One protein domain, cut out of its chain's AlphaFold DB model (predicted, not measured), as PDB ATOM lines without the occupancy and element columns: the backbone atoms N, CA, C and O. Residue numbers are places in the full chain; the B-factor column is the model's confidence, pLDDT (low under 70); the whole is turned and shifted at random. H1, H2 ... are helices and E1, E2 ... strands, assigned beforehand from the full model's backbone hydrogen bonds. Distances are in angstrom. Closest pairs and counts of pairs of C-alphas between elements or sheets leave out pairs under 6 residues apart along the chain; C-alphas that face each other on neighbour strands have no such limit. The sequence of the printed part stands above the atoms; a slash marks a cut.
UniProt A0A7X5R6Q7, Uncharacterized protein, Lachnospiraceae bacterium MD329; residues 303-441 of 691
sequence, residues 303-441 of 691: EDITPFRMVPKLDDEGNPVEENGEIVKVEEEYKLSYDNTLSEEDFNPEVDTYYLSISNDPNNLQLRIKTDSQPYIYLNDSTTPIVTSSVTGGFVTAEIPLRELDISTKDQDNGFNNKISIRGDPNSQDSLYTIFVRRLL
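AT A GLANCE: This is residues 303 to 441 of the 691 residues of an uncharacterized protein of Lachnospiraceae bacterium MD329 (UniProt A0A7X5R6Q7). With little regular structure, this is a sandwich of two sheets, antiparallel E1 E3 E6 E5 and mixed E2 E8 E7 E4, with residues 309 to 352 looping out. The 139 printed residues, under half in named elements, run E1 to E6, H1, E7, E8, mostly strand. It is compact, radius of gyration of the C-alphas 15.4 A, spanning 46 by 34 by 28 A.

HOW THE PARTS SIT: In E1, residues 303 to 308, N 306 is 2.9 A from O 368 of antiparallel E3, 364 to 371. H1, 407 to 413, is on neither sheet, with 0 of 3 O i to N i+4 and 2 of 4 i+3 pairs within hydrogen-bond range.

IN THESE COORDINATES: Find C-alpha 303 at (14.309, -76.263, 57.122) and C-alpha 439 at (23.072, -92.393, 39.153). E2 is 353 to 358, E4 376 to 379, E5 388 to 391, E6 395 to 401, E7 418 to 423, E8 433 to 439.

THE WHOLE: The printed part has no cut, one long link, E1 to E2, and low confidence at 303 to 333.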
ATOM      1  N   GLU A 303      15.270 -75.563  56.269       54.44
ATOM      2  CA  GLU A 303      14.309 -76.263  57.122       54.44
ATOM      3  C   GLU A 303      14.059 -77.699  56.649       54.44
ATOM      4  O   GLU A 303      13.650 -78.536  57.449       54.44
ATOM      5  N   ASP A 304      14.264 -77.970  55.356       46.47
ATOM      6  CA  ASP A 304      14.046 -79.280  54.740       46.47
ATOM      7  C   ASP A 304      14.813 -79.400  53.410       46.47
ATOM      8  O   ASP A 304      14.884 -78.431  52.642       46.47
ATOM      9  N   ILE A 305      15.343 -80.586  53.110       59.44
ATOM     10  CA  ILE A 305      15.888 -80.945  51.797       59.44
ATOM     11  C   ILE A 305      15.239 -82.249  51.358       59.44
ATOM     12  O   ILE A 305      15.465 -83.302  51.946       59.44
ATOM     13  N   THR A 306      14.511 -82.190  50.247       61.41
ATOM     14  CA  THR A 306      13.867 -83.360  49.652       61.41
ATOM     15  C   THR A 306      14.377 -83.541  48.221       61.41
ATOM     16  O   THR A 306      14.069 -82.722  47.345       61.41
ATOM     17  N   PRO A 307      15.167 -84.586  47.932       57.25
ATOM     18  CA  PRO A 307      15.392 -85.049  46.571       57.25
ATOM     19  C   PRO A 307      14.138 -85.773  46.103       57.25
ATOM     20  O   PRO A 307      13.646 -86.682  46.761       57.25
ATOM     21  N   PHE A 308      13.604 -85.402  44.952       61.84
ATOM     22  CA  PHE A 308      12.409 -86.059  44.449       61.84
ATOM     23  C   PHE A 308      12.475 -86.205  42.937       61.84
ATOM     24  O   PHE A 308      13.099 -85.416  42.220       61.84
ATOM     25  N   ARG A 309      11.815 -87.242  42.437       56.38
ATOM     26  CA  ARG A 309      11.295 -87.270  41.071       56.38
ATOM     27  C   ARG A 309       9.859 -86.725  41.132       56.38
ATOM     28  O   ARG A 309       9.213 -86.810  42.163       56.38
ATOM     29  N   MET A 310       9.238 -86.048  40.171       47.09
ATOM     30  CA  MET A 310       9.537 -85.405  38.884       47.09
ATOM     31  C   MET A 310       8.647 -84.134  38.833       47.09
ATOM     32  O   MET A 310       7.668 -84.076  39.579       47.09
ATOM     33  N   VAL A 311       8.832 -83.204  37.877       44.72
ATOM     34  CA  VAL A 311       7.720 -82.314  37.465       44.72
ATOM     35  C   VAL A 311       7.522 -82.294  35.936       44.72
ATOM     36  O   VAL A 311       8.310 -81.672  35.220       44.72
ATOM     37  N   PRO A 312       6.456 -82.939  35.415       47.91
ATOM     38  CA  PRO A 312       5.806 -82.521  34.170       47.91
ATOM     39  C   PRO A 312       5.484 -81.026  34.192       47.91
ATOM     40  O   PRO A 312       5.026 -80.508  35.203       47.91
ATOM     41  N   LYS A 313       5.719 -80.352  33.063       40.19
ATOM     42  CA  LYS A 313       5.501 -78.913  32.836       40.19
ATOM     43  C   LYS A 313       4.260 -78.415  33.604       40.19
ATOM     44  O   LYS A 313       3.198 -78.998  33.442       40.19
ATOM     45  N   LEU A 314       4.392 -77.383  34.439       44.25
ATOM     46  CA  LEU A 314       3.255 -76.721  35.094       44.25
ATOM     47  C   LEU A 314       2.861 -75.481  34.278       44.25
ATOM     48  O   LEU A 314       3.724 -74.872  33.641       44.25
ATOM     49  N   ASP A 315       1.583 -75.120  34.267       48.72
ATOM     50  CA  ASP A 315       1.119 -73.844  33.724       48.72
ATOM     51  C   ASP A 315       1.365 -72.682  34.708       48.72
ATOM     52  O   ASP A 315       1.753 -72.876  35.863       48.72
ATOM     53  N   ASP A 316       1.141 -71.454  34.235       39.19
ATOM     54  CA  ASP A 316       1.346 -70.211  34.998       39.19
ATOM     55  C   ASP A 316       0.413 -70.086  36.224       39.19
ATOM     56  O   ASP A 316       0.545 -69.165  37.034       39.19
ATOM     57  N   GLU A 317      -0.529 -71.018  36.375       40.25
ATOM     58  CA  GLU A 317      -1.516 -71.097  37.450       40.25
ATOM     59  C   GLU A 317      -1.196 -72.222  38.451       40.25
ATOM     60  O   GLU A 317      -1.870 -72.347  39.477       40.25
ATOM     61  N   GLY A 318      -0.128 -72.991  38.203       37.38
ATOM     62  CA  GLY A 318       0.366 -74.053  39.075       37.38
ATOM     63  C   GLY A 318      -0.255 -75.430  38.826       37.38
ATOM     64  O   GLY A 318      -0.140 -76.291  39.699       37.38
ATOM     65  N   ASN A 319      -0.895 -75.664  37.675       45.34
ATOM     66  CA  ASN A 319      -1.481 -76.959  37.308       45.34
ATOM     67  C   ASN A 319      -0.568 -77.762  36.356       45.34
ATOM     68  O   ASN A 319       0.156 -77.165  35.563       45.34
ATOM     69  N   PRO A 320      -0.609 -79.110  36.362       46.03
ATOM     70  CA  PRO A 320       0.118 -79.952  35.400       46.03
ATOM     71  C   PRO A 320      -0.359 -79.769  33.949       46.03
ATOM     72  O   PRO A 320      -1.556 -79.806  33.678       46.03
ATOM     73  N   VAL A 321       0.572 -79.637  33.001       50.97
ATOM     74  CA  VAL A 321       0.311 -79.583  31.553       50.97
ATOM     75  C   VAL A 321       0.072 -80.998  31.028       50.97
ATOM     76  O   VAL A 321       0.930 -81.872  31.142       50.97
ATOM     77  N   GLU A 322      -1.084 -81.206  30.403       52.34
ATOM     78  CA  GLU A 322      -1.426 -82.446  29.705       52.34
ATOM     79  C   GLU A 322      -0.789 -82.482  28.303       52.34
ATOM     80  O   GLU A 322      -0.995 -81.580  27.489       52.34
ATOM     81  N   GLU A 323      -0.066 -83.557  27.977       45.88
ATOM     82  CA  GLU A 323       0.344 -83.888  26.606       45.88
ATOM     83  C   GLU A 323      -0.422 -85.150  26.168       45.88
ATOM     84  O   GLU A 323      -0.412 -86.163  26.858       45.88
ATOM     85  N   ASN A 324      -1.143 -85.091  25.041       46.94
ATOM     86  CA  ASN A 324      -1.977 -86.189  24.515       46.94
ATOM     87  C   ASN A 324      -3.077 -86.740  25.455       46.94
ATOM     88  O   ASN A 324      -3.607 -87.822  25.201       46.94
ATOM     89  N   GLY A 325      -3.490 -85.980  26.476       43.97
ATOM     90  CA  GLY A 325      -4.642 -86.313  27.323       43.97
ATOM     91  C   GLY A 325      -4.352 -87.260  28.492       43.97
ATOM     92  O   GLY A 325      -5.294 -87.839  29.034       43.97
ATOM     93  N   GLU A 326      -3.088 -87.420  28.896       39.00
ATOM     94  CA  GLU A 326      -2.717 -88.112  30.137       39.00
ATOM     95  C   GLU A 326      -2.042 -87.152  31.133       39.00
ATOM     96  O   GLU A 326      -1.142 -86.388  30.781       39.00
ATOM     97  N   ILE A 327      -2.474 -87.207  32.401       43.81
ATOM     98  CA  ILE A 327      -1.800 -86.548  33.529       43.81
ATOM     99  C   ILE A 327      -0.538 -87.357  33.835       43.81
ATOM    100  O   ILE A 327      -0.630 -88.507  34.273       43.81
ATOM    101  N   VAL A 328       0.635 -86.763  33.629       44.28
ATOM    102  CA  VAL A 328       1.914 -87.369  34.019       44.28
ATOM    103  C   VAL A 328       1.933 -87.501  35.547       44.28
ATOM    104  O   VAL A 328       1.883 -86.511  36.278       44.28
ATOM    105  N   LYS A 329       1.903 -88.746  36.027       41.62
ATOM    106  CA  LYS A 329       1.851 -89.095  37.450       41.62
ATOM    107  C   LYS A 329       3.147 -88.720  38.177       41.62
ATOM    108  O   LYS A 329       4.223 -88.718  37.594       41.62
ATOM    109  N   VAL A 330       2.988 -88.451  39.474       46.56
ATOM    110  CA  VAL A 330       4.047 -88.343  40.488       46.56
ATOM    111  C   VAL A 330       4.886 -89.624  40.488       46.56
ATOM    112  O   VAL A 330       4.305 -90.708  40.548       46.56
ATOM    113  N   GLU A 331       6.213 -89.511  40.476       52.97
ATOM    114  CA  GLU A 331       7.104 -90.649  40.738       52.97
ATOM    115  C   GLU A 331       7.986 -90.366  41.954       52.97
ATOM    116  O   GLU A 331       8.727 -89.405  41.934       52.97
ATOM    117  N   GLU A 332       7.874 -91.215  42.976       56.34
ATOM    118  CA  GLU A 332       8.829 -91.497  44.065       56.34
ATOM    119  C   GLU A 332       9.706 -90.326  44.573       56.34
ATOM    120  O   GLU A 332      10.731 -89.958  43.994       56.34
ATOM    121  N   GLU A 333       9.331 -89.778  45.736       66.94
ATOM    122  CA  GLU A 333      10.252 -88.995  46.564       66.94
ATOM    123  C   GLU A 333      11.395 -89.910  47.011       66.94
ATOM    124  O   GLU A 333      11.160 -90.977  47.584       66.94
ATOM    125  N   TYR A 334      12.632 -89.504  46.727       74.00
ATOM    126  CA  TYR A 334      13.791 -90.239  47.194       74.00
ATOM    127  C   TYR A 334      14.130 -89.780  48.603       74.00
ATOM    128  O   TYR A 334      14.179 -88.585  48.896       74.00
ATOM    129  N   LYS A 335      14.424 -90.737  49.473       75.69
ATOM    130  CA  LYS A 335      14.946 -90.432  50.797       75.69
ATOM    131  C   LYS A 335      16.446 -90.204  50.740       75.69
ATOM    132  O   LYS A 335      17.159 -90.838  49.962       75.69
ATOM    133  N   LEU A 336      16.900 -89.272  51.562       82.75
ATOM    134  CA  LEU A 336      18.316 -89.066  51.804       82.75
ATOM    135  C   LEU A 336      18.793 -90.065  52.859       82.75
ATOM    136  O   LEU A 336      18.047 -90.392  53.773       82.75
ATOM    137  N   SER A 337      20.037 -90.515  52.746       82.06
ATOM    138  CA  SER A 337      20.706 -91.291  53.793       82.06
ATOM    139  C   SER A 337      21.871 -90.488  54.358       82.06
ATOM    140  O   SER A 337      22.579 -89.823  53.593       82.06
ATOM    141  N   TYR A 338      22.079 -90.516  55.670       80.81
ATOM    142  CA  TYR A 338      23.254 -89.952  56.336       80.81
ATOM    143  C   TYR A 338      24.483 -90.854  56.179       80.81
ATOM    144  O   TYR A 338      25.610 -90.403  56.393       80.81
ATOM    145  N   ASP A 339      24.287 -92.118  55.792       81.44
ATOM    146  CA  ASP A 339      25.355 -93.080  55.556       81.44
ATOM    147  C   ASP A 339      25.473 -93.478  54.075       81.44
ATOM    148  O   ASP A 339      24.563 -93.332  53.260       81.44
ATOM    149  N   ASN A 340      26.646 -93.979  53.696       76.94
ATOM    150  CA  ASN A 340      26.925 -94.377  52.316       76.94
ATOM    151  C   ASN A 340      26.448 -95.801  51.974       76.94
ATOM    152  O   ASN A 340      26.599 -96.232  50.826       76.94
ATOM    153  N   THR A 341      25.895 -96.527  52.949       78.81
ATOM    154  CA  THR A 341      25.241 -97.830  52.772       78.81
ATOM    155  C   THR A 341      23.802 -97.679  52.281       78.81
ATOM    156  O   THR A 341      23.247 -98.642  51.751       78.81
ATOM    157  N   LEU A 342      23.267 -96.451  52.328       76.75
ATOM    158  CA  LEU A 342      21.956 -96.044  51.820       76.75
ATOM    159  C   LEU A 342      20.802 -96.677  52.593       76.75
ATOM    160  O   LEU A 342      19.808 -97.115  52.007       76.75
ATOM    161  N   SER A 343      20.933 -96.708  53.914       76.19
ATOM    162  CA  SER A 343      19.794 -96.937  54.792       76.19
ATOM    163  C   SER A 343      18.763 -95.811  54.585       76.19
ATOM    164  O   SER A 343      19.114 -94.634  54.480       76.19
ATOM    165  N   GLU A 344      17.483 -96.161  54.415       68.31
ATOM    166  CA  GLU A 344      16.432 -95.152  54.235       68.31
ATOM    167  C   GLU A 344      16.257 -94.328  55.514       68.31
ATOM    168  O   GLU A 344      15.813 -94.859  56.533       68.31
ATOM    169  N   GLU A 345      16.500 -93.023  55.429       70.69
ATOM    170  CA  GLU A 345      16.361 -92.096  56.550       70.69
ATOM    171  C   GLU A 345      15.537 -90.862  56.150       70.69
ATOM    172  O   GLU A 345      15.349 -90.548  54.972       70.69
ATOM    173  N   ASP A 346      14.983 -90.170  57.142       70.94
ATOM    174  CA  ASP A 346      14.322 -88.884  56.914       70.94
ATOM    175  C   ASP A 346      15.372 -87.762  56.836       70.94
ATOM    176  O   ASP A 346      16.535 -87.960  57.166       70.94
ATOM    177  N   PHE A 347      15.014 -86.554  56.403       71.94
ATOM    178  CA  PHE A 347      15.946 -85.423  56.464       71.94
ATOM    179  C   PHE A 347      16.201 -84.983  57.920       71.94
ATOM    180  O   PHE A 347      15.261 -84.882  58.712       71.94
ATOM    181  N   ASN A 348      17.454 -84.658  58.265       67.31
ATOM    182  CA  ASN A 348      17.816 -84.074  59.561       67.31
ATOM    183  C   ASN A 348      18.682 -82.822  59.371       67.31
ATOM    184  O   ASN A 348      19.813 -82.910  58.886       67.31
ATOM    185  N   PRO A 349      18.211 -81.647  59.812       62.72
ATOM    186  CA  PRO A 349      18.944 -80.399  59.627       62.72
ATOM    187  C   PRO A 349      20.318 -80.368  60.317       62.72
ATOM    188  O   PRO A 349      21.143 -79.540  59.932       62.72
ATOM    189  N   GLU A 350      20.576 -81.249  61.291       64.94
ATOM    190  CA  GLU A 350      21.854 -81.376  62.008       64.94
ATOM    191  C   GLU A 350      22.905 -82.218  61.254       64.94
ATOM    192  O   GLU A 350      24.055 -82.285  61.688       64.94
ATOM    193  N   VAL A 351      22.533 -82.873  60.148       67.06
ATOM    194  CA  VAL A 351      23.454 -83.646  59.299       67.06
ATOM    195  C   VAL A 351      23.826 -82.831  58.067       67.06
ATOM    196  O   VAL A 351      22.949 -82.368  57.347       67.06
ATOM    197  N   ASP A 352      25.123 -82.675  57.804       79.31
ATOM    198  CA  ASP A 352      25.647 -81.867  56.693       79.31
ATOM    199  C   ASP A 352      25.974 -82.678  55.427       79.31
ATOM    200  O   ASP A 352      26.216 -82.104  54.363       79.31
ATOM    201  N   THR A 353      25.981 -84.007  55.515       84.19
ATOM    202  CA  THR A 353      26.435 -84.896  54.446       84.19
ATOM    203  C   THR A 353      25.429 -86.003  54.213       84.19
ATOM    204  O   THR A 353      24.988 -86.667  55.144       84.19
ATOM    205  N   TYR A 354      25.101 -86.209  52.946       86.56
ATOM    206  CA  TYR A 354      24.053 -87.115  52.528       86.56
ATOM    207  C   TYR A 354      24.447 -87.934  51.312       86.56
ATOM    208  O   TYR A 354      25.228 -87.484  50.471       86.56
ATOM    209  N   TYR A 355      23.820 -89.094  51.178       88.12
ATOM    210  CA  TYR A 355      24.017 -90.022  50.080       88.12
ATOM    211  C   TYR A 355      22.683 -90.382  49.439       88.12
ATOM    212  O   TYR A 355      21.648 -90.481  50.101       88.12
ATOM    213  N   LEU A 356      22.717 -90.566  48.121       88.38
ATOM    214  CA  LEU A 356      21.549 -90.919  47.335       88.38
ATOM    215  C   LEU A 356      21.924 -91.803  46.143       88.38
ATOM    216  O   LEU A 356      22.845 -91.498  45.382       88.38
ATOM    217  N   SER A 357      21.153 -92.867  45.934       86.44
ATOM    218  CA  SER A 357      21.222 -93.696  44.734       86.44
ATOM    219  C   SER A 357      19.927 -93.570  43.954       86.44
ATOM    220  O   SER A 357      18.856 -93.823  44.496       86.44
ATOM    221  N   ILE A 358      20.027 -93.203  42.681       82.56
ATOM    222  CA  ILE A 358      18.864 -93.069  41.800       82.56
ATOM    223  C   ILE A 358      18.975 -94.016  40.609       82.56
ATOM    224  O   ILE A 358      20.079 -94.314  40.148       82.56
ATOM    225  N   SER A 359      17.834 -94.464  40.085       79.94
ATOM    226  CA  SER A 359      17.789 -95.259  38.854       79.94
ATOM    227  C   SER A 359      18.312 -94.457  37.654       79.94
ATOM    228  O   SER A 359      18.480 -93.238  37.717       79.94
ATOM    229  N   ASN A 360      18.586 -95.131  36.535       78.81
ATOM    230  CA  ASN A 360      19.125 -94.463  35.349       78.81
ATOM    231  C   ASN A 360      18.112 -93.545  34.641       78.81
ATOM    232  O   ASN A 360      18.511 -92.632  33.918       78.81
ATOM    233  N   ASP A 361      16.811 -93.768  34.829       68.12
ATOM    234  CA  ASP A 361      15.776 -93.168  33.989       68.12
ATOM    235  C   ASP A 361      15.669 -91.625  34.030       68.12
ATOM    236  O   ASP A 361      15.194 -91.063  33.041       68.12
ATOM    237  N   PRO A 362      16.102 -90.871  35.068       68.50
ATOM    238  CA  PRO A 362      16.152 -89.421  34.989       68.50
ATOM    239  C   PRO A 362      17.570 -88.972  34.608       68.50
ATOM    240  O   PRO A 362      18.540 -89.254  35.307       68.50
ATOM    241  N   ASN A 363      17.703 -88.195  33.531       73.00
ATOM    242  CA  ASN A 363      18.969 -87.499  33.264       73.00
ATOM    243  C   ASN A 363      19.258 -86.399  34.294       73.00
ATOM    244  O   ASN A 363      20.420 -86.067  34.532       73.00
ATOM    245  N   ASN A 364      18.195 -85.863  34.899       81.75
ATOM    246  CA  ASN A 364      18.251 -84.760  35.839       81.75
ATOM    247  C   ASN A 364      17.488 -85.111  37.121       81.75
ATOM    248  O   ASN A 364      16.399 -85.680  37.058       81.75
ATOM    249  N   LEU A 365      18.023 -84.727  38.275       83.31
ATOM    250  CA  LEU A 365      17.346 -84.798  39.568       83.31
ATOM    251  C   LEU A 365      16.694 -83.452  39.874       83.31
ATOM    252  O   LEU A 365      17.347 -82.416  39.751       83.31
ATOM    253  N   GLN A 366      15.438 -83.457  40.314       83.75
ATOM    254  CA  GLN A 366      14.830 -82.255  40.863       83.75
ATOM    255  C   GLN A 366      15.065 -82.214  42.372       83.75
ATOM    256  O   GLN A 366      14.685 -83.116  43.113       83.75
ATOM    257  N   LEU A 367      15.721 -81.158  42.832       84.69
ATOM    258  CA  LEU A 367      15.967 -80.936  44.248       84.69
ATOM    259  C   LEU A 367      14.965 -79.916  44.778       84.69
ATOM    260  O   LEU A 367      14.831 -78.842  44.189       84.69
ATOM    261  N   ARG A 368      14.280 -80.234  45.881       81.50
ATOM    262  CA  ARG A 368      13.424 -79.309  46.635       81.50
ATOM    263  C   ARG A 368      14.129 -78.920  47.920       81.50
ATOM    264  O   ARG A 368      14.599 -79.783  48.652       81.50
ATOM    265  N   ILE A 369      14.150 -77.632  48.221       80.06
ATOM    266  CA  ILE A 369      14.730 -77.114  49.456       80.06
ATOM    267  C   ILE A 369      13.714 -76.182  50.089       80.06
ATOM    268  O   ILE A 369      13.275 -75.228  49.446       80.06
ATOM    269  N   LYS A 370      13.334 -76.441  51.335       77.19
ATOM    270  CA  LYS A 370      12.567 -75.492  52.138       77.19
ATOM    271  C   LYS A 370      13.540 -74.617  52.905       77.19
ATOM    272  O   LYS A 370      14.405 -75.123  53.614       77.19
ATOM    273  N   THR A 371      13.437 -73.311  52.732       68.44
ATOM    274  CA  THR A 371      14.436 -72.386  53.267       68.44
ATOM    275  C   THR A 371      13.864 -70.987  53.389       68.44
ATOM    276  O   THR A 371      13.040 -70.564  52.576       68.44
ATOM    277  N   ASP A 372      14.333 -70.259  54.397       64.25
ATOM    278  CA  ASP A 372      13.912 -68.882  54.671       64.25
ATOM    279  C   ASP A 372      14.600 -67.853  53.760       64.25
ATOM    280  O   ASP A 372      14.221 -66.681  53.718       64.25
ATOM    281  N   SER A 373      15.638 -68.274  53.039       67.00
ATOM    282  CA  SER A 373      16.419 -67.442  52.117       67.00
ATOM    283  C   SER A 373      16.965 -68.260  50.949       67.00
ATOM    284  O   SER A 373      16.947 -69.491  50.965       67.00
ATOM    285  N   GLN A 374      17.397 -67.571  49.895       74.94
ATOM    286  CA  GLN A 374      17.793 -68.192  48.634       74.94
ATOM    287  C   GLN A 374      19.073 -69.038  48.807       74.94
ATOM    288  O   GLN A 374      20.124 -68.472  49.101       74.94
ATOM    289  N   PRO A 375      19.027 -70.365  48.578       83.19
ATOM    290  CA  PRO A 375      20.211 -71.210  48.589       83.19
ATOM    291  C   PRO A 375      20.922 -71.158  47.231       83.19
ATOM    292  O   PRO A 375      20.311 -70.890  46.191       83.19
ATOM    293  N   TYR A 376      22.210 -71.486  47.230       85.50
ATOM    294  CA  TYR A 376      23.042 -71.588  46.032       85.50
ATOM    295  C   TYR A 376      23.521 -73.023  45.872       85.50
ATOM    296  O   TYR A 376      24.139 -73.583  46.775       85.50
ATOM    297  N   ILE A 377      23.216 -73.628  44.728       89.56
ATOM    298  CA  ILE A 377      23.444 -75.056  44.497       89.56
ATOM    299  C   ILE A 377      24.536 -75.214  43.451       89.56
ATOM    300  O   ILE A 377      24.438 -74.659  42.364       89.56
ATOM    301  N   TYR A 378      25.554 -76.001  43.756       90.88
ATOM    302  CA  TYR A 378      26.670 -76.291  42.864       90.88
ATOM    303  C   TYR A 378      26.726 -77.786  42.599       90.88
ATOM    304  O   TYR A 378      26.440 -78.590  43.481       90.88
ATOM    305  N   LEU A 379      27.120 -78.151  41.387       93.62
ATOM    306  CA  LEU A 379      27.317 -79.534  40.980       93.62
ATOM    307  C   LEU A 379      28.771 -79.725  40.562       93.62
ATOM    308  O   LEU A 379      29.271 -78.942  39.757       93.62
ATOM    309  N   ASN A 380      29.407 -80.788  41.051       87.44
ATOM    310  CA  ASN A 380      30.708 -81.288  40.592       87.44
ATOM    311  C   ASN A 380      31.764 -80.184  40.445       87.44
ATOM    312  O   ASN A 380      32.108 -79.811  39.325       87.44
ATOM    313  N   ASP A 381      32.227 -79.636  41.572       81.50
ATOM    314  CA  ASP A 381      33.254 -78.581  41.682       81.50
ATOM    315  C   ASP A 381      33.055 -77.356  40.757       81.50
ATOM    316  O   ASP A 381      33.973 -76.560  40.550       81.50
ATOM    317  N   SER A 382      31.846 -77.173  40.206       85.38
ATOM    318  CA  SER A 382      31.488 -76.012  39.397       85.38
ATOM    319  C   SER A 382      31.639 -74.738  40.218       85.38
ATOM    320  O   SER A 382      31.251 -74.676  41.381       85.38
ATOM    321  N   THR A 383      32.139 -73.683  39.580       81.31
ATOM    322  CA  THR A 383      32.195 -72.335  40.162       81.31
ATOM    323  C   THR A 383      30.921 -71.532  39.914       81.31
ATOM    324  O   THR A 383      30.763 -70.446  40.464       81.31
ATOM    325  N   THR A 384      30.022 -72.035  39.065       86.75
ATOM    326  CA  THR A 384      28.754 -71.385  38.722       86.75
ATOM    327  C   THR A 384      27.604 -72.151  39.375       86.75
ATOM    328  O   THR A 384      27.525 -73.370  39.174       86.75
ATOM    329  N   PRO A 385      26.716 -71.475  40.128       89.50
ATOM    330  CA  PRO A 385      25.560 -72.125  40.724       89.50
ATOM    331  C   PRO A 385      24.531 -72.510  39.655       89.50
ATOM    332  O   PRO A 385      24.381 -71.843  38.629       89.50
ATOM    333  N   ILE A 386      23.803 -73.590  39.915       87.88
ATOM    334  CA  ILE A 386      22.654 -74.031  39.132       87.88
ATOM    335  C   ILE A 386      21.509 -73.036  39.326       87.88
ATOM    336  O   ILE A 386      21.289 -72.515  40.419       87.88
ATOM    337  N   VAL A 387      20.782 -72.767  38.240       85.56
ATOM    338  CA  VAL A 387      19.610 -71.889  38.257       85.56
ATOM    339  C   VAL A 387      18.510 -72.522  39.105       85.56
ATOM    340  O   VAL A 387      18.138 -73.675  38.897       85.56
ATOM    341  N   THR A 388      17.970 -71.743  40.035       82.69
ATOM    342  CA  THR A 388      16.885 -72.161  40.923       82.69
ATOM    343  C   THR A 388      15.597 -71.401  40.631       82.69
ATOM    344  O   THR A 388      15.647 -70.235  40.235       82.69
ATOM    345  N   SER A 389      14.459 -72.009  40.948       75.06
ATOM    346  CA  SER A 389      13.138 -71.386  40.868       75.06
ATOM    347  C   SER A 389      12.454 -71.419  42.231       75.06
ATOM    348  O   SER A 389      12.458 -72.442  42.909       75.06
ATOM    349  N   SER A 390      11.843 -70.313  42.649       71.25
ATOM    350  CA  SER A 390      11.001 -70.295  43.849       71.25
ATOM    351  C   SER A 390       9.589 -70.763  43.504       71.25
ATOM    352  O   SER A 390       9.029 -70.346  42.491       71.25
ATOM    353  N   VAL A 391       8.993 -71.588  44.359       58.81
ATOM    354  CA  VAL A 391       7.594 -72.019  44.239       58.81
ATOM    355  C   VAL A 391       6.798 -71.623  45.484       58.81
ATOM    356  O   VAL A 391       7.352 -71.347  46.553       58.81
ATOM    357  N   THR A 392       5.472 -71.566  45.351       47.44
ATOM    358  CA  THR A 392       4.558 -71.204  46.442       47.44
ATOM    359  C   THR A 392       4.774 -72.104  47.664       47.44
ATOM    360  O   THR A 392       4.815 -73.326  47.541       47.44
ATOM    361  N   GLY A 393       4.890 -71.506  48.854       52.53
ATOM    362  CA  GLY A 393       5.066 -72.241  50.115       52.53
ATOM    363  C   GLY A 393       6.492 -72.275  50.681       52.53
ATOM    364  O   GLY A 393       6.741 -73.071  51.579       52.53
ATOM    365  N   GLY A 394       7.407 -71.425  50.195       62.91
ATOM    366  CA  GLY A 394       8.758 -71.279  50.768       62.91
ATOM    367  C   GLY A 394       9.758 -72.335  50.294       62.91
ATOM    368  O   GLY A 394      10.771 -72.569  50.947       62.91
ATOM    369  N   PHE A 395       9.464 -72.986  49.167       69.88
ATOM    370  CA  PHE A 395      10.363 -73.959  48.564       69.88
ATOM    371  C   PHE A 395      11.114 -73.354  47.380       69.88
ATOM    372  O   PHE A 395      10.556 -72.618  46.564       69.88
ATOM    373  N   VAL A 396      12.377 -73.734  47.273       75.44
ATOM    374  CA  VAL A 396      13.248 -73.497  46.128       75.44
ATOM    375  C   VAL A 396      13.460 -74.828  45.421       75.44
ATOM    376  O   VAL A 396      13.700 -75.848  46.067       75.44
ATOM    377  N   THR A 397      13.349 -74.827  44.098       80.88
ATOM    378  CA  THR A 397      13.586 -75.998  43.257       80.88
ATOM    379  C   THR A 397      14.770 -75.781  42.329       80.88
ATOM    380  O   THR A 397      15.030 -74.663  41.879       80.88
ATOM    381  N   ALA A 398      15.490 -76.858  42.031       84.38
ATOM    382  CA  ALA A 398      16.580 -76.860  41.064       84.38
ATOM    383  C   ALA A 398      16.589 -78.155  40.258       84.38
ATOM    384  O   ALA A 398      16.325 -79.227  40.798       84.38
ATOM    385  N   GLU A 399      16.916 -78.047  38.974       87.19
ATOM    386  CA  GLU A 399      17.096 -79.193  38.089       87.19
ATOM    387  C   GLU A 399      18.594 -79.477  37.939       87.19
ATOM    388  O   GLU A 399      19.356 -78.658  37.421       87.19
ATOM    389  N   ILE A 400      19.027 -80.628  38.446       87.62
ATOM    390  CA  ILE A 400      20.431 -81.007  38.569       87.62
ATOM    391  C   ILE A 400      20.759 -82.053  37.504       87.62
ATOM    392  O   ILE A 400      20.284 -83.180  37.623       87.62
ATOM    393  N   PRO A 401      21.574 -81.746  36.484       88.50
ATOM    394  CA  PRO A 401      21.995 -82.754  35.518       88.50
ATOM    395  C   PRO A 401      22.966 -83.741  36.165       88.50
ATOM    396  O   PRO A 401      23.943 -83.328  36.784       88.50
ATOM    397  N   LEU A 402      22.733 -85.043  36.015       88.38
ATOM    398  CA  LEU A 402      23.540 -86.069  36.676       88.38
ATOM    399  C   LEU A 402      24.323 -86.914  35.677       88.38
ATOM    400  O   LEU A 402      23.787 -87.408  34.680       88.38
ATOM    401  N   ARG A 403      25.603 -87.121  35.988       89.50
ATOM    402  CA  ARG A 403      26.469 -88.084  35.305       89.50
ATOM    403  C   ARG A 403      26.056 -89.491  35.714       89.50
ATOM    404  O   ARG A 403      25.806 -89.729  36.891       89.50
ATOM    405  N   GLU A 404      25.989 -90.403  34.754       89.19
ATOM    406  CA  GLU A 404      25.840 -91.833  35.043       89.19
ATOM    407  C   GLU A 404      27.048 -92.346  35.823       89.19
ATOM    408  O   GLU A 404      28.137 -91.788  35.690       89.19
ATOM    409  N   LEU A 405      26.845 -93.395  36.617       90.00
ATOM    410  CA  LEU A 405      27.869 -94.099  37.378       90.00
ATOM    411  C   LEU A 405      29.118 -94.352  36.523       90.00
ATOM    412  O   LEU A 405      29.053 -94.964  35.459       90.00
ATOM    413  N   ASP A 406      30.266 -93.905  37.026       87.75
ATOM    414  CA  ASP A 406      31.559 -94.177  36.408       87.75
ATOM    415  C   ASP A 406      32.134 -95.481  36.974       87.75
ATOM    416  O   ASP A 406      32.634 -95.527  38.100       87.75
ATOM    417  N   ILE A 407      32.063 -96.552  36.179       85.56
ATOM    418  CA  ILE A 407      32.589 -97.875  36.551       85.56
ATOM    419  C   ILE A 407      34.095 -97.801  36.842       85.56
ATOM    420  O   ILE A 407      34.592 -98.526  37.698       85.56
ATOM    421  N   SER A 408      34.835 -96.908  36.174       84.12
ATOM    422  CA  SER A 408      36.295 -96.840  36.307       84.12
ATOM    423  C   SER A 408      36.770 -96.306  37.660       84.12
ATOM    424  O   SER A 408      37.909 -96.569  38.051       84.12
ATOM    425  N   THR A 409      35.908 -95.590  38.390       78.88
ATOM    426  CA  THR A 409      36.214 -95.001  39.704       78.88
ATOM    427  C   THR A 409      35.337 -95.549  40.831       78.88
ATOM    428  O   THR A 409      35.462 -95.109  41.974       78.88
ATOM    429  N   LYS A 410      34.457 -96.515  40.536       79.75
ATOM    430  CA  LYS A 410      33.464 -97.053  41.475       79.75
ATOM    431  C   LYS A 410      34.074 -97.551  42.789       79.75
ATOM    432  O   LYS A 410      33.506 -97.272  43.837       79.75
ATOM    433  N   ASP A 411      35.233 -98.207  42.743       76.81
ATOM    434  CA  ASP A 411      35.892 -98.781  43.928       76.81
ATOM    435  C   ASP A 411      36.437 -97.733  44.916       76.81
ATOM    436  O   ASP A 411      36.709 -98.063  46.068       76.81
ATOM    437  N   GLN A 412      36.643 -96.484  44.481       75.81
ATOM    438  CA  GLN A 412      37.199 -95.422  45.334       75.81
ATOM    439  C   GLN A 412      36.103 -94.681  46.101       75.81
ATOM    440  O   GLN A 412      36.229 -94.472  47.304       75.81
ATOM    441  N   ASP A 413      35.017 -94.338  45.408       73.69
ATOM    442  CA  ASP A 413      33.963 -93.463  45.932       73.69
ATOM    443  C   ASP A 413      32.597 -94.165  46.002       73.69
ATOM    444  O   ASP A 413      31.555 -93.511  45.994       73.69
ATOM    445  N   ASN A 414      32.564 -95.502  45.979       75.25
ATOM    446  CA  ASN A 414      31.340 -96.318  45.905       75.25
ATOM    447  C   ASN A 414      30.380 -95.911  44.763       75.25
ATOM    448  O   ASN A 414      29.164 -96.138  44.831       75.25
ATOM    449  N   GLY A 415      30.923 -95.295  43.708       81.06
ATOM    450  CA  GLY A 415      30.165 -94.828  42.552       81.06
ATOM    451  C   GLY A 415      29.464 -93.472  42.699       81.06
ATOM    452  O   GLY A 415      28.725 -93.086  41.793       81.06
ATOM    453  N   PHE A 416      29.678 -92.731  43.791       89.62
ATOM    454  CA  PHE A 416      29.093 -91.400  44.014       89.62
ATOM    455  C   PHE A 416      29.817 -90.294  43.233       89.62
ATOM    456  O   PHE A 416      30.440 -89.389  43.784       89.62
ATOM    457  N   ASN A 417      29.716 -90.350  41.911       88.38
ATOM    458  CA  ASN A 417      30.424 -89.459  40.995       88.38
ATOM    459  C   ASN A 417      29.726 -88.109  40.739       88.38
ATOM    460  O   ASN A 417      30.194 -87.318  39.911       88.38
ATOM    461  N   ASN A 418      28.610 -87.842  41.425       91.25
ATOM    462  CA  ASN A 418      27.980 -86.530  41.455       91.25
ATOM    463  C   ASN A 418      28.002 -85.969  42.875       91.25
ATOM    464  O   ASN A 418      27.472 -86.576  43.800       91.25
ATOM    465  N   LYS A 419      28.562 -84.775  43.037       92.75
ATOM    466  CA  LYS A 419      28.587 -84.034  44.295       92.75
ATOM    467  C   LYS A 419      27.764 -82.767  44.143       92.75
ATOM    468  O   LYS A 419      28.132 -81.873  43.378       92.75
ATOM    469  N   ILE A 420      26.669 -82.683  44.885       93.06
ATOM    470  CA  ILE A 420      25.838 -81.488  44.991       93.06
ATOM    471  C   ILE A 420      26.247 -80.757  46.267       93.06
ATOM    472  O   ILE A 420      26.298 -81.349  47.339       93.06
ATOM    473  N   SER A 421      26.569 -79.475  46.161       89.94
ATOM    474  CA  SER A 421      26.928 -78.619  47.292       89.94
ATOM    475  C   SER A 421      25.915 -77.493  47.417       89.94
ATOM    476  O   SER A 421      25.741 -76.713  46.482       89.94
ATOM    477  N   ILE A 422      25.252 -77.412  48.565       88.12
ATOM    478  CA  ILE A 422      24.259 -76.384  48.873       88.12
ATOM    479  C   ILE A 422      24.909 -75.376  49.810       88.12
ATOM    480  O   ILE A 422      25.446 -75.741  50.856       88.12
ATOM    481  N   ARG A 423      24.876 -74.103  49.428       81.44
ATOM    482  CA  ARG A 423      25.539 -73.002  50.128       81.44
ATOM    483  C   ARG A 423      24.547 -71.903  50.457       81.44
ATOM    484  O   ARG A 423      23.607 -71.664  49.701       81.44
ATOM    485  N   GLY A 424      24.805 -71.214  51.563       70.25
ATOM    486  CA  GLY A 424      24.033 -70.036  51.951       70.25
ATOM    487  C   GLY A 424      24.488 -68.739  51.287       70.25
ATOM    488  O   GLY A 424      23.706 -67.814  51.110       70.25
ATOM    489  N   ASP A 425      25.752 -68.694  50.869       66.44
ATOM    490  CA  ASP A 425      26.390 -67.545  50.226       66.44
ATOM    491  C   ASP A 425      27.074 -68.027  48.936       66.44
ATOM    492  O   ASP A 425      27.828 -69.007  48.991       66.44
ATOM    493  N   PRO A 426      26.853 -67.366  47.783       67.19
ATOM    494  CA  PRO A 426      27.442 -67.785  46.513       67.19
ATOM    495  C   PRO A 426      28.965 -67.609  46.462       67.19
ATOM    496  O   PRO A 426      29.624 -68.174  45.588       67.19
ATOM    497  N   ASN A 427      29.534 -66.813  47.369       66.44
ATOM    498  CA  ASN A 427      30.965 -66.534  47.446       66.44
ATOM    499  C   ASN A 427      31.677 -67.387  48.503       66.44
ATOM    500  O   ASN A 427      32.906 -67.440  48.517       66.44
ATOM    501  N   SER A 428      30.925 -68.065  49.375       67.56
ATOM    502  CA  SER A 428      31.492 -69.004  50.342       67.56
ATOM    503  C   SER A 428      31.909 -70.301  49.649       67.56
ATOM    504  O   SER A 428      31.250 -70.753  48.711       67.56
ATOM    505  N   GLN A 429      32.991 -70.920  50.125       66.25
ATOM    506  CA  GLN A 429      33.355 -72.296  49.763       66.25
ATOM    507  C   GLN A 429      32.798 -73.333  50.744       66.25
ATOM    508  O   GLN A 429      32.762 -74.516  50.409       66.25
ATOM    509  N   ASP A 430      32.320 -72.891  51.909       69.69
ATOM    510  CA  ASP A 430      31.726 -73.764  52.914       69.69
ATOM    511  C   ASP A 430      30.327 -74.182  52.453       69.69
ATOM    512  O   ASP A 430      29.442 -73.344  52.240       69.69
ATOM    513  N   SER A 431      30.137 -75.489  52.287       71.19
ATOM    514  CA  SER A 431      28.826 -76.083  52.051       71.19
ATOM    515  C   SER A 431      28.059 -76.187  53.365       71.19
ATOM    516  O   SER A 431      28.621 -76.578  54.380       71.19
ATOM    517  N   LEU A 432      26.767 -75.867  53.326       74.75
ATOM    518  CA  LEU A 432      25.832 -76.181  54.408       74.75
ATOM    519  C   LEU A 432      25.425 -77.645  54.358       74.75
ATOM    520  O   LEU A 432      25.320 -78.288  55.392       74.75
ATOM    521  N   TYR A 433      25.214 -78.146  53.140       82.38
ATOM    522  CA  TYR A 433      24.907 -79.542  52.890       82.38
ATOM    523  C   TYR A 433      25.659 -80.029  51.656       82.38
ATOM    524  O   TYR A 433      25.765 -79.314  50.650       82.38
ATOM    525  N   THR A 434      26.156 -81.255  51.723       88.38
ATOM    526  CA  THR A 434      26.758 -81.976  50.605       88.38
ATOM    527  C   THR A 434      25.952 -83.238  50.347       88.38
ATOM    528  O   THR A 434      25.785 -84.055  51.242       88.38
ATOM    529  N   ILE A 435      25.463 -83.408  49.120       91.62
ATOM    530  CA  ILE A 435      24.735 -84.608  48.703       91.62
ATOM    531  C   ILE A 435      25.569 -85.324  47.646       91.62
ATOM    532  O   ILE A 435      25.796 -84.803  46.549       91.62
ATOM    533  N   PHE A 436      26.028 -86.519  47.984       92.12
ATOM    534  CA  PHE A 436      26.698 -87.445  47.090       92.12
ATOM    535  C   PHE A 436      25.644 -88.292  46.383       92.12
ATOM    536  O   PHE A 436      24.894 -89.037  47.009       92.12
ATOM    537  N   VAL A 437      25.569 -88.174  45.060       90.56
ATOM    538  CA  VAL A 437      24.583 -88.873  44.236       90.56
ATOM    539  C   VAL A 437      25.289 -89.837  43.295       90.56
ATOM    540  O   VAL A 437      26.161 -89.447  42.512       90.56
ATOM    541  N   ARG A 438      24.875 -91.103  43.332       89.50
ATOM    542  CA  ARG A 438      25.198 -92.079  42.291       89.50
ATOM    543  C   ARG A 438      23.965 -92.301  41.430       89.50
ATOM    544  O   ARG A 438      22.893 -92.650  41.924       89.50
ATOM    545  N   ARG A 439      24.111 -92.076  40.130       88.81
ATOM    546  CA  ARG A 439      23.072 -92.393  39.153       88.81
ATOM    547  C   ARG A 439      23.400 -93.740  38.537       88.81
ATOM    548  O   ARG A 439      24.389 -93.852  37.822       88.81
ATOM    549  N   LEU A 440      22.589 -94.746  38.834       89.06
ATOM    550  CA  LEU A 440      22.825 -96.124  38.419       89.06
ATOM    551  C   LEU A 440      22.811 -96.277  36.892       89.06
ATOM    552  O   LEU A 440      22.292 -95.429  36.156       89.06
ATOM    553  N   LEU A 441      23.398 -97.368  36.413       88.62
ATOM    554  CA  LEU A 441      23.369 -97.767  35.011       88.62
ATOM    555  C   LEU A 441      22.048 -98.463  34.687       88.62
ATOM    556  O   LEU A 441      21.316 -98.910  35.571       88.62
TER     557      LEU A 441